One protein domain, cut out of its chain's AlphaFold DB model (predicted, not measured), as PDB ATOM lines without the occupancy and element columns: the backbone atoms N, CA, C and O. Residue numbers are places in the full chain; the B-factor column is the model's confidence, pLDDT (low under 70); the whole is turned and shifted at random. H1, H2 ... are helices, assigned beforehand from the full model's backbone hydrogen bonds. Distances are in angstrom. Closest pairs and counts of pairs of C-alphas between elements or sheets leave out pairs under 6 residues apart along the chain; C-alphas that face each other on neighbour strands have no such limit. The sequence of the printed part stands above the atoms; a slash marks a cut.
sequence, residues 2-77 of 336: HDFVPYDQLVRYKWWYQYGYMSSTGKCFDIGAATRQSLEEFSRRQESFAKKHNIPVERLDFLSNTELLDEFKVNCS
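What this domain is: This is residues 2 to 77 of the 336 residues of the protein "Hypothetical protein" of Adineta steineri (UniProt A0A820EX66). A long helix, H2, forms one side, with H1 crossing it steeply and short H3 packing near its end; short H4 stands off H2. A long loop, residues 20 to 32, joins H1 to H2. The printed part has 76 residues, is all helix in the order H1 to H4, and is compact: radius of gyration of the C-alphas 12.7 A, spans 36 by 24 by 22 A.

How they stand to each other: H1, residues 6 to 19, touches H2, residues 33 to 53, through 36 to 43 alone; their closest C-alphas, Lys 14 and Leu 39, are 6.0 A apart. They run opposite ways at a steep tilt of 69 degrees, only just short of about perpendicular. H3, residues 57 to 62, touches H2 through 46 to 50 alone; the closest C-alphas are Ala 50 and Val 57, 5.5 A. H4, residues 66 to 71, is apart from H2 and H3. Every O i to N i+4 pair is within hydrogen-bond range in H1, H2 and H4; H3 has 0 of 2, but 2 of 3 O i to N i+3 pairs.

Where its parts are: H1 spans 19.7 A from C-alpha 6 at (8.401, 6.024, -20.710), H2 30.0 A. H4 ends at C-alpha 71, (13.708, 13.215, -11.927).

The domain as a whole: C-alphas 25 and 67, the farthest apart, are 37.1 A apart. The printed part has no cut; residue 2 is under pLDDT 70.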
ATOM      1  N   HIS A   2       1.859   5.647 -12.506       60.47
ATOM      2  CA  HIS A   2       2.843   4.557 -12.462       60.47
ATOM      3  C   HIS A   2       2.609   3.490 -13.550       60.47
ATOM      4  O   HIS A   2       3.462   2.638 -13.766       60.47
ATOM      5  N   ASP A   3       1.487   3.576 -14.267       77.56
ATOM      6  CA  ASP A   3       0.992   2.540 -15.185       77.56
ATOM      7  C   ASP A   3       1.609   2.595 -16.587       77.56
ATOM      8  O   ASP A   3       1.563   1.623 -17.337       77.56
ATOM      9  N   PHE A   4       2.211   3.728 -16.953       90.94
ATOM     10  CA  PHE A   4       2.977   3.879 -18.186       90.94
ATOM     11  C   PHE A   4       4.329   4.499 -17.852       90.94
ATOM     12  O   PHE A   4       4.386   5.630 -17.368       90.94
ATOM     13  N   VAL A   5       5.413   3.765 -18.114       94.12
ATOM     14  CA  VAL A   5       6.780   4.149 -17.734       94.12
ATOM     15  C   VAL A   5       7.602   4.435 -19.001       94.12
ATOM     16  O   VAL A   5       8.202   3.518 -19.567       94.12
ATOM     17  N   PRO A   6       7.685   5.698 -19.473       95.69
ATOM     18  CA  PRO A   6       8.401   6.024 -20.710       95.69
ATOM     19  C   PRO A   6       9.907   5.731 -20.635       95.69
ATOM     20  O   PRO A   6      10.562   5.542 -21.658       95.69
ATOM     21  N   TYR A   7      10.462   5.680 -19.422       96.88
ATOM     22  CA  TYR A   7      11.844   5.269 -19.194       96.88
ATOM     23  C   TYR A   7      12.085   3.814 -19.627       96.88
ATOM     24  O   TYR A   7      12.995   3.561 -20.412       96.88
ATOM     25  N   ASP A   8      11.238   2.874 -19.188       96.00
ATOM     26  CA  ASP A   8      11.322   1.452 -19.566       96.00
ATOM     27  C   ASP A   8      11.158   1.276 -21.083       96.00
ATOM     28  O   ASP A   8      11.881   0.510 -21.721       96.00
ATOM     29  N   GLN A   9      10.283   2.074 -21.700       96.88
ATOM     30  CA  GLN A   9      10.139   2.109 -23.152       96.88
ATOM     31  C   GLN A   9      11.455   2.484 -23.862       96.88
ATOM     32  O   GLN A   9      11.858   1.801 -24.808       96.88
ATOM     33  N   LEU A  10      12.163   3.524 -23.398       98.06
ATOM     34  CA  LEU A  10      13.474   3.903 -23.944       98.06
ATOM     35  C   LEU A  10      14.549   2.849 -23.676       98.06
ATOM     36  O   LEU A  10      15.379   2.612 -24.552       98.06
ATOM     37  N   VAL A  11      14.525   2.187 -22.515       97.88
ATOM     38  CA  VAL A  11      15.427   1.065 -22.214       97.88
ATOM     39  C   VAL A  11      15.239  -0.060 -23.233       97.88
ATOM     40  O   VAL A  11      16.214  -0.501 -23.842       97.88
ATOM     41  N   ARG A  12      13.996  -0.477 -23.505       97.44
ATOM     42  CA  ARG A  12      13.704  -1.528 -24.497       97.44
ATOM     43  C   ARG A  12      14.114  -1.127 -25.911       97.44
ATOM     44  O   ARG A  12      14.675  -1.945 -26.640       97.44
ATOM     45  N   TYR A  13      13.894   0.130 -26.296       98.12
ATOM     46  CA  TYR A  13      14.364   0.647 -27.586       98.12
ATOM     47  C   TYR A  13      15.889   0.680 -27.670       98.12
ATOM     48  O   TYR A  13      16.452   0.322 -28.703       98.12
ATOM     49  N   LYS A  14      16.572   1.044 -26.580       97.69
ATOM     50  CA  LYS A  14      18.031   0.985 -26.489       97.69
ATOM     51  C   LYS A  14      18.536  -0.453 -26.620       97.69
ATOM     52  O   LYS A  14      19.504  -0.680 -27.338       97.69
ATOM     53  N   TRP A  15      17.876  -1.431 -25.995       97.75
ATOM     54  CA  TRP A  15      18.235  -2.843 -26.159       97.75
ATOM     55  C   TRP A  15      18.055  -3.325 -27.597       97.75
ATOM     56  O   TRP A  15      18.901  -4.064 -28.101       97.75
ATOM     57  N   TRP A  16      16.991  -2.894 -28.282       97.69
ATOM     58  CA  TRP A  16      16.823  -3.180 -29.706       97.69
ATOM     59  C   TRP A  16      17.970  -2.569 -30.513       97.69
ATOM     60  O   TRP A  16      18.637  -3.293 -31.252       97.69
ATOM     61  N   TYR A  17      18.261  -1.284 -30.293       97.69
ATOM     62  CA  TYR A  17      19.325  -0.554 -30.979       97.69
ATOM     63  C   TYR A  17      20.707  -1.201 -30.800       97.69
ATOM     64  O   TYR A  17      21.433  -1.387 -31.773       97.69
ATOM     65  N   GLN A  18      21.065  -1.579 -29.571       95.25
ATOM     66  CA  GLN A  18      22.404  -2.073 -29.244       95.25
ATOM     67  C   GLN A  18      22.579  -3.577 -29.483       95.25
ATOM     68  O   GLN A  18      23.666  -4.011 -29.862       95.25
ATOM     69  N   TYR A  19      21.531  -4.374 -29.254       94.56
ATOM     70  CA  TYR A  19      21.636  -5.836 -29.175       94.56
ATOM     71  C   TYR A  19      20.671  -6.580 -30.104       94.56
ATOM     72  O   TYR A  19      20.658  -7.806 -30.106       94.56
ATOM     73  N   GLY A  20      19.845  -5.876 -30.885       92.62
ATOM     74  CA  GLY A  20      18.835  -6.518 -31.728       92.62
ATOM     75  C   GLY A  20      17.703  -7.173 -30.936       92.62
ATOM     76  O   GLY A  20      17.036  -8.067 -31.457       92.62
ATOM     77  N   TYR A  21      17.475  -6.748 -29.689       93.38
ATOM     78  CA  TYR A  21      16.348  -7.198 -28.869       93.38
ATOM     79  C   TYR A  21      15.026  -7.075 -29.647       93.38
ATOM     80  O   TYR A  21      14.720  -6.013 -30.184       93.38
ATOM     81  N   MET A  22      14.273  -8.179 -29.740       90.88
ATOM     82  CA  MET A  22      13.026  -8.308 -30.519       90.88
ATOM     83  C   MET A  22      13.141  -8.035 -32.035       90.88
ATOM     84  O   MET A  22      12.127  -7.859 -32.705       90.88
ATOM     85  N   SER A  23      14.348  -8.045 -32.607       93.31
ATOM     86  CA  SER A  23      14.541  -7.905 -34.056       93.31
ATOM     87  C   SER A  23      14.207  -9.190 -34.821       93.31
ATOM     88  O   SER A  23      14.499 -10.299 -34.369       93.31
ATOM     89  N   SER A  24      13.679  -9.045 -36.039       90.69
ATOM     90  CA  SER A  24      13.448 -10.165 -36.960       90.69
ATOM     91  C   SER A  24      14.719 -10.755 -37.571       90.69
ATOM     92  O   SER A  24      14.704 -11.891 -38.034       90.69
ATOM     93  N   THR A  25      15.830 -10.020 -37.534       90.94
ATOM     94  CA  THR A  25      17.134 -10.462 -38.055       90.94
ATOM     95  C   THR A  25      18.142 -10.764 -36.944       90.94
ATOM     96  O   THR A  25      19.290 -11.111 -37.219       90.94
ATOM     97  N   GLY A  26      17.742 -10.600 -35.677       89.12
ATOM     98  CA  GLY A  26      18.626 -10.713 -34.513       89.12
ATOM     99  C   GLY A  26      19.614  -9.548 -34.343       89.12
ATOM    100  O   GLY A  26      20.467  -9.605 -33.465       89.12
ATOM    101  N   LYS A  27      19.525  -8.490 -35.163       92.69
ATOM    102  CA  LYS A  27      20.329  -7.256 -35.060       92.69
ATOM    103  C   LYS A  27      19.447  -6.029 -35.272       92.69
ATOM    104  O   LYS A  27      18.402  -6.136 -35.907       92.69
ATOM    105  N   CYS A  28      19.849  -4.858 -34.782       96.00
ATOM    106  CA  CYS A  28      19.179  -3.614 -35.169       96.00
ATOM    107  C   CYS A  28      19.410  -3.351 -36.662       96.00
ATOM    108  O   CYS A  28      20.552  -3.318 -37.119       96.00
ATOM    109  N   PHE A  29      18.337  -3.123 -37.408       95.38
ATOM    110  CA  PHE A  29      18.370  -2.622 -38.778       95.38
ATOM    111  C   PHE A  29      17.232  -1.613 -38.944       95.38
ATOM    112  O   PHE A  29      16.318  -1.588 -38.124       95.38
ATOM    113  N   ASP A  30      17.341  -0.756 -39.956       96.00
ATOM    114  CA  ASP A  30      16.302   0.218 -40.318       96.00
ATOM    115  C   ASP A  30      15.889   1.204 -39.200       96.00
ATOM    116  O   ASP A  30      14.763   1.677 -39.085       96.00
ATOM    117  N   ILE A  31      16.838   1.551 -38.325       97.12
ATOM    118  CA  ILE A  31      16.609   2.587 -37.318       97.12
ATOM    119  C   ILE A  31      16.706   3.985 -37.940       97.12
ATOM    120  O   ILE A  31      17.791   4.442 -38.325       97.12
ATOM    121  N   GLY A  32      15.572   4.689 -37.955       96.50
ATOM    122  CA  GLY A  32      15.481   6.085 -38.377       96.50
ATOM    123  C   GLY A  32      16.323   7.042 -37.522       96.50
ATOM    124  O   GLY A  32      16.552   6.821 -36.327       96.50
ATOM    125  N   ALA A  33      16.766   8.144 -38.134       96.25
ATOM    126  CA  ALA A  33      17.685   9.104 -37.514       96.25
ATOM    127  C   ALA A  33      17.140   9.716 -36.210       96.25
ATOM    128  O   ALA A  33      17.870   9.793 -35.223       96.25
ATOM    129  N   ALA A  34      15.855  10.088 -36.178       96.81
ATOM    130  CA  ALA A  34      15.193  10.659 -35.001       96.81
ATOM    131  C   ALA A  34      15.231   9.721 -33.782       96.81
ATOM    132  O   ALA A  34      15.627  10.119 -32.681       96.81
ATOM    133  N   THR A  35      14.868   8.451 -33.991       98.19
ATOM    134  CA  THR A  35      14.918   7.422 -32.948       98.19
ATOM    135  C   THR A  35      16.355   7.199 -32.491       98.19
ATOM    136  O   THR A  35      16.612   7.244 -31.293       98.19
ATOM    137  N   ARG A  36      17.307   7.037 -33.423       98.31
ATOM    138  CA  ARG A  36      18.727   6.835 -33.092       98.31
ATOM    139  C   ARG A  36      19.279   7.956 -32.210       98.31
ATOM    140  O   ARG A  36      19.779   7.675 -31.126       98.31
ATOM    141  N   GLN A  37      19.109   9.208 -32.631       98.38
ATOM    142  CA  GLN A  37      19.572  10.383 -31.884       98.38
ATOM    143  C   GLN A  37      18.942  10.453 -30.487       98.38
ATOM    144  O   GLN A  37      19.625  10.745 -29.508       98.38
ATOM    145  N   SER A  38      17.650  10.130 -30.371       98.50
ATOM    146  CA  SER A  38      16.960  10.107 -29.078       98.50
ATOM    147  C   SER A  38      17.504   9.023 -28.140       98.50
ATOM    148  O   SER A  38      17.599   9.257 -26.938       98.50
ATOM    149  N   LEU A  39      17.887   7.851 -28.660       98.56
ATOM    150  CA  LEU A  39      18.471   6.764 -27.859       98.56
ATOM    151  C   LEU A  39      19.930   7.030 -27.465       98.56
ATOM    152  O   LEU A  39      20.355   6.651 -26.370       98.56
ATOM    153  N   GLU A  40      20.691   7.706 -28.322       98.44
ATOM    154  CA  GLU A  40      22.041   8.182 -28.005       98.44
ATOM    155  C   GLU A  40      21.997   9.244 -26.901       98.44
ATOM    156  O   GLU A  40      22.714   9.138 -25.902       98.44
ATOM    157  N   GLU A  41      21.081  10.209 -27.011       98.56
ATOM    158  CA  GLU A  41      20.845  11.210 -25.969       98.56
ATOM    159  C   GLU A  41      20.343  10.572 -24.666       98.56
ATOM    160  O   GLU A  41      20.804  10.942 -23.584       98.56
ATOM    161  N   PHE A  42      19.451   9.580 -24.743       98.50
ATOM    162  CA  PHE A  42      19.009   8.812 -23.577       98.50
ATOM    163  C   PHE A  42      20.187   8.132 -22.869       98.50
ATOM    164  O   PHE A  42      20.338   8.277 -21.656       98.50
ATOM    165  N   SER A  43      21.067   7.471 -23.625       98.25
ATOM    166  CA  SER A  43      22.256   6.798 -23.083       98.25
ATOM    167  C   SER A  43      23.210   7.796 -22.409       98.25
ATOM    168  O   SER A  43      23.647   7.580 -21.279       98.25
ATOM    169  N   ARG A  44      23.452   8.955 -23.037       98.25
ATOM    170  CA  ARG A  44      24.267  10.039 -22.457       98.25
ATOM    171  C   ARG A  44      23.659  10.599 -21.164       98.25
ATOM    172  O   ARG A  44      24.379  10.913 -20.208       98.25
ATOM    173  N   ARG A  45      22.328  10.738 -21.117       97.88
ATOM    174  CA  ARG A  45      21.602  11.157 -19.909       97.88
ATOM    175  C   ARG A  45      21.695  10.110 -18.811       97.88
ATOM    176  O   ARG A  45      21.943  10.501 -17.676       97.88
ATOM    177  N   GLN A  46      21.570   8.821 -19.133       97.81
ATOM    178  CA  GLN A  46      21.791   7.734 -18.176       97.81
ATOM    179  C   GLN A  46      23.192   7.835 -17.554       97.81
ATOM    180  O   GLN A  46      23.307   7.876 -16.337       97.81
ATOM    181  N   GLU A  47      24.255   8.001 -18.343       97.75
ATOM    182  CA  GLU A  47      25.618   8.137 -17.798       97.75
ATOM    183  C   GLU A  47      25.783   9.337 -16.853       97.75
ATOM    184  O   GLU A  47      26.444   9.245 -15.815       97.75
ATOM    185  N   SER A  48      25.184  10.476 -17.201       97.88
ATOM    186  CA  SER A  48      25.230  11.682 -16.367       97.88
ATOM    187  C   SER A  48      24.407  11.512 -15.083       97.88
ATOM    188  O   SER A  48      24.834  11.940 -14.012       97.88
ATOM    189  N   PHE A  49      23.251  10.853 -15.181       97.75
ATOM    190  CA  PHE A  49      22.367  10.554 -14.056       97.75
ATOM    191  C   PHE A  49      23.006   9.556 -13.081       97.75
ATOM    192  O   PHE A  49      22.998   9.792 -11.876       97.75
ATOM    193  N   ALA A  50      23.654   8.509 -13.604       97.44
ATOM    194  CA  ALA A  50      24.444   7.542 -12.840       97.44
ATOM    195  C   ALA A  50      25.502   8.239 -11.975       97.44
ATOM    196  O   ALA A  50      25.580   8.000 -10.772       97.44
ATOM    197  N   LYS A  51      26.276   9.157 -12.570       97.19
ATOM    198  CA  LYS A  51      27.303   9.932 -11.855       97.19
ATOM    199  C   LYS A  51      26.701  10.836 -10.782       97.19
ATOM    200  O   LYS A  51      27.223  10.881  -9.676       97.19
ATOM    201  N   LYS A  52      25.608  11.539 -11.103       97.62
ATOM    202  CA  LYS A  52      24.932  12.457 -10.173       97.62
ATOM    203  C   LYS A  52      24.430  11.739  -8.918       97.62
ATOM    204  O   LYS A  52      24.562  12.275  -7.824       97.62
ATOM    205  N   HIS A  53      23.870  10.545  -9.090       96.94
ATOM    206  CA  HIS A  53      23.211   9.785  -8.023       96.94
ATOM    207  C   HIS A  53      24.072   8.665  -7.433       96.94
ATOM    208  O   HIS A  53      23.602   7.909  -6.588       96.94
ATOM    209  N   ASN A  54      25.331   8.549  -7.866       96.44
ATOM    210  CA  ASN A  54      26.247   7.480  -7.468       96.44
ATOM    211  C   ASN A  54      25.663   6.065  -7.692       96.44
ATOM    212  O   ASN A  54      25.808   5.167  -6.862       96.44
ATOM    213  N   ILE A  55      24.985   5.876  -8.828       94.94
ATOM    214  CA  ILE A  55      24.378   4.605  -9.245       94.94
ATOM    215  C   ILE A  55      25.264   3.978 -10.330       94.94
ATOM    216  O   ILE A  55      25.588   4.665 -11.301       94.94
ATOM    217  N   PRO A  56      25.640   2.689 -10.239       94.50
ATOM    218  CA  PRO A  56      26.340   2.010 -11.329       94.50
ATOM    219  C   PRO A  56      25.515   2.038 -12.624       94.50
ATOM    220  O   PRO A  56      24.324   1.721 -12.610       94.50
ATOM    221  N   VAL A  57      26.133   2.409 -13.750       91.12
ATOM    222  CA  VAL A  57      25.423   2.644 -15.025       91.12
ATOM    223  C   VAL A  57      24.673   1.402 -15.515       91.12
ATOM    224  O   VAL A  57      23.574   1.511 -16.048       91.12
ATOM    225  N   GLU A  58      25.214   0.211 -15.263       88.81
ATOM    226  CA  GLU A  58      24.605  -1.078 -15.586       88.81
ATOM    227  C   GLU A  58      23.289  -1.346 -14.842       88.81
ATOM    228  O   GLU A  58      22.508  -2.194 -15.269       88.81
ATOM    229  N   ARG A  59      23.021  -0.625 -13.746       92.88
ATOM    230  CA  ARG A  59      21.762  -0.729 -12.999       92.88
ATOM    231  C   ARG A  59      20.682   0.212 -13.509       92.88
ATOM    232  O   ARG A  59      19.523   0.015 -13.157       92.88
ATOM    233  N   LEU A  60      21.025   1.209 -14.326       94.38
ATOM    234  CA  LEU A  60      20.046   2.197 -14.772       94.38
ATOM    235  C   LEU A  60      18.971   1.610 -15.681       94.38
ATOM    236  O   LEU A  60      17.832   2.042 -15.600       94.38
ATOM    237  N   ASP A  61      19.274   0.571 -16.458       95.06
ATOM    238  CA  ASP A  61      18.255  -0.111 -17.271       95.06
ATOM    239  C   ASP A  61      17.185  -0.820 -16.432       95.06
ATOM    240  O   ASP A  61      16.127  -1.164 -16.946       95.06
ATOM    241  N   PHE A  62      17.442  -1.006 -15.138       93.31
ATOM    242  CA  PHE A  62      16.545  -1.653 -14.185       93.31
ATOM    243  C   PHE A  62      16.052  -0.680 -13.107       93.31
ATOM    244  O   PHE A  62      15.617  -1.107 -12.037       93.31
ATOM    245  N   LEU A  63      16.156   0.628 -13.357       91.75
ATOM    246  CA  LEU A  63      15.710   1.649 -12.421       91.75
ATOM    247  C   LEU A  63      14.190   1.555 -12.221       91.75
ATOM    248  O   LEU A  63      13.419   1.757 -13.155       91.75
ATOM    249  N   SER A  64      13.771   1.269 -10.990       89.69
ATOM    250  CA  SER A  64      12.359   1.158 -10.592       89.69
ATOM    251  C   SER A  64      11.956   2.144  -9.493       89.69
ATOM    252  O   SER A  64      10.775   2.256  -9.174       89.69
ATOM    253  N   ASN A  65      12.917   2.867  -8.906       92.06
ATOM    254  CA  ASN A  65      12.633   3.891  -7.905       92.06
ATOM    255  C   ASN A  65      11.884   5.062  -8.560       92.06
ATOM    256  O   ASN A  65      12.385   5.675  -9.502       92.06
ATOM    257  N   THR A  66      10.695   5.363  -8.048       90.25
ATOM    258  CA  THR A  66       9.765   6.336  -8.633       90.25
ATOM    259  C   THR A  66      10.295   7.765  -8.592       90.25
ATOM    260  O   THR A  66      10.221   8.453  -9.601       90.25
ATOM    261  N   GLU A  67      10.909   8.188  -7.487       93.06
ATOM    262  CA  GLU A  67      11.486   9.532  -7.349       93.06
ATOM    263  C   GLU A  67      12.613   9.769  -8.365       93.06
ATOM    264  O   GLU A  67      12.674  10.809  -9.023       93.06
ATOM    265  N   LEU A  68      13.481   8.771  -8.553       94.88
ATOM    266  CA  LEU A  68      14.560   8.837  -9.535       94.88
ATOM    267  C   LEU A  68      14.035   8.796 -10.975       94.88
ATOM    268  O   LEU A  68      14.586   9.468 -11.849       94.88
ATOM    269  N   LEU A  69      12.979   8.021 -11.236       93.88
ATOM    270  CA  LEU A  69      12.320   7.986 -12.541       93.88
ATOM    271  C   LEU A  69      11.668   9.333 -12.881       93.88
ATOM    272  O   LEU A  69      11.816   9.796 -14.012       93.88
ATOM    273  N   ASP A  70      11.018   9.976 -11.911       92.00
ATOM    274  CA  ASP A  70      10.386  11.290 -12.076       92.00
ATOM    275  C   ASP A  70      11.420  12.405 -12.292       92.00
ATOM    276  O   ASP A  70      11.189  13.346 -13.058       92.00
ATOM    277  N   GLU A  71      12.599  12.294 -11.674       95.88
ATOM    278  CA  GLU A  71      13.708  13.215 -11.927       95.88
ATOM    279  C   GLU A  71      14.304  13.038 -13.338       95.88
ATOM    280  O   GLU A  71      14.806  13.995 -13.950       95.88
ATOM    281  N   PHE A  72      14.274  11.818 -13.881       96.56
ATOM    282  CA  PHE A  72      14.896  11.527 -15.162       96.56
ATOM    283  C   PHE A  72      14.133  12.169 -16.329       96.56
ATOM    284  O   PHE A  72      12.980  11.871 -16.635       96.56
ATOM    285  N   LYS A  73      14.827  13.015 -17.097       95.69
ATOM    286  CA  LYS A  73      14.252  13.690 -18.270       95.69
ATOM    287  C   LYS A  73      14.125  12.730 -19.459       95.69
ATOM    288  O   LYS A  73      15.004  12.695 -20.318       95.69
ATOM    289  N   VAL A  74      13.011  12.001 -19.544       95.06
ATOM    290  CA  VAL A  74      12.735  11.001 -20.600       95.06
ATOM    291  C   VAL A  74      12.505  11.586 -22.001       95.06
ATOM    292  O   VAL A  74      12.698  10.892 -22.993       95.06
ATOM    293  N   ASN A  75      12.151  12.866 -22.135       95.38
ATOM    294  CA  ASN A  75      11.994  13.504 -23.450       95.38
ATOM    295  C   ASN A  75      13.369  13.768 -24.091       95.38
ATOM    296  O   ASN A  75      13.954  14.838 -23.901       95.38
ATOM    297  N   CYS A  76      13.914  12.768 -24.788       94.69
ATOM    298  CA  CYS A  76      15.276  12.790 -25.334       94.69
ATOM    299  C   CYS A  76      15.355  13.358 -26.756       94.69
ATOM    300  O   CYS A  76      16.429  13.759 -27.191       94.69
ATOM    301  N   SER A  77      14.225  13.467 -27.452       96.25
ATOM    302  CA  SER A  77      14.174  14.105 -28.764       96.25
ATOM    303  C   SER A  77      14.293  15.626 -28.693       96.25
ATOM    304  O   SER A  77      13.680  16.283 -27.848       96.25
TER     305      SER A  77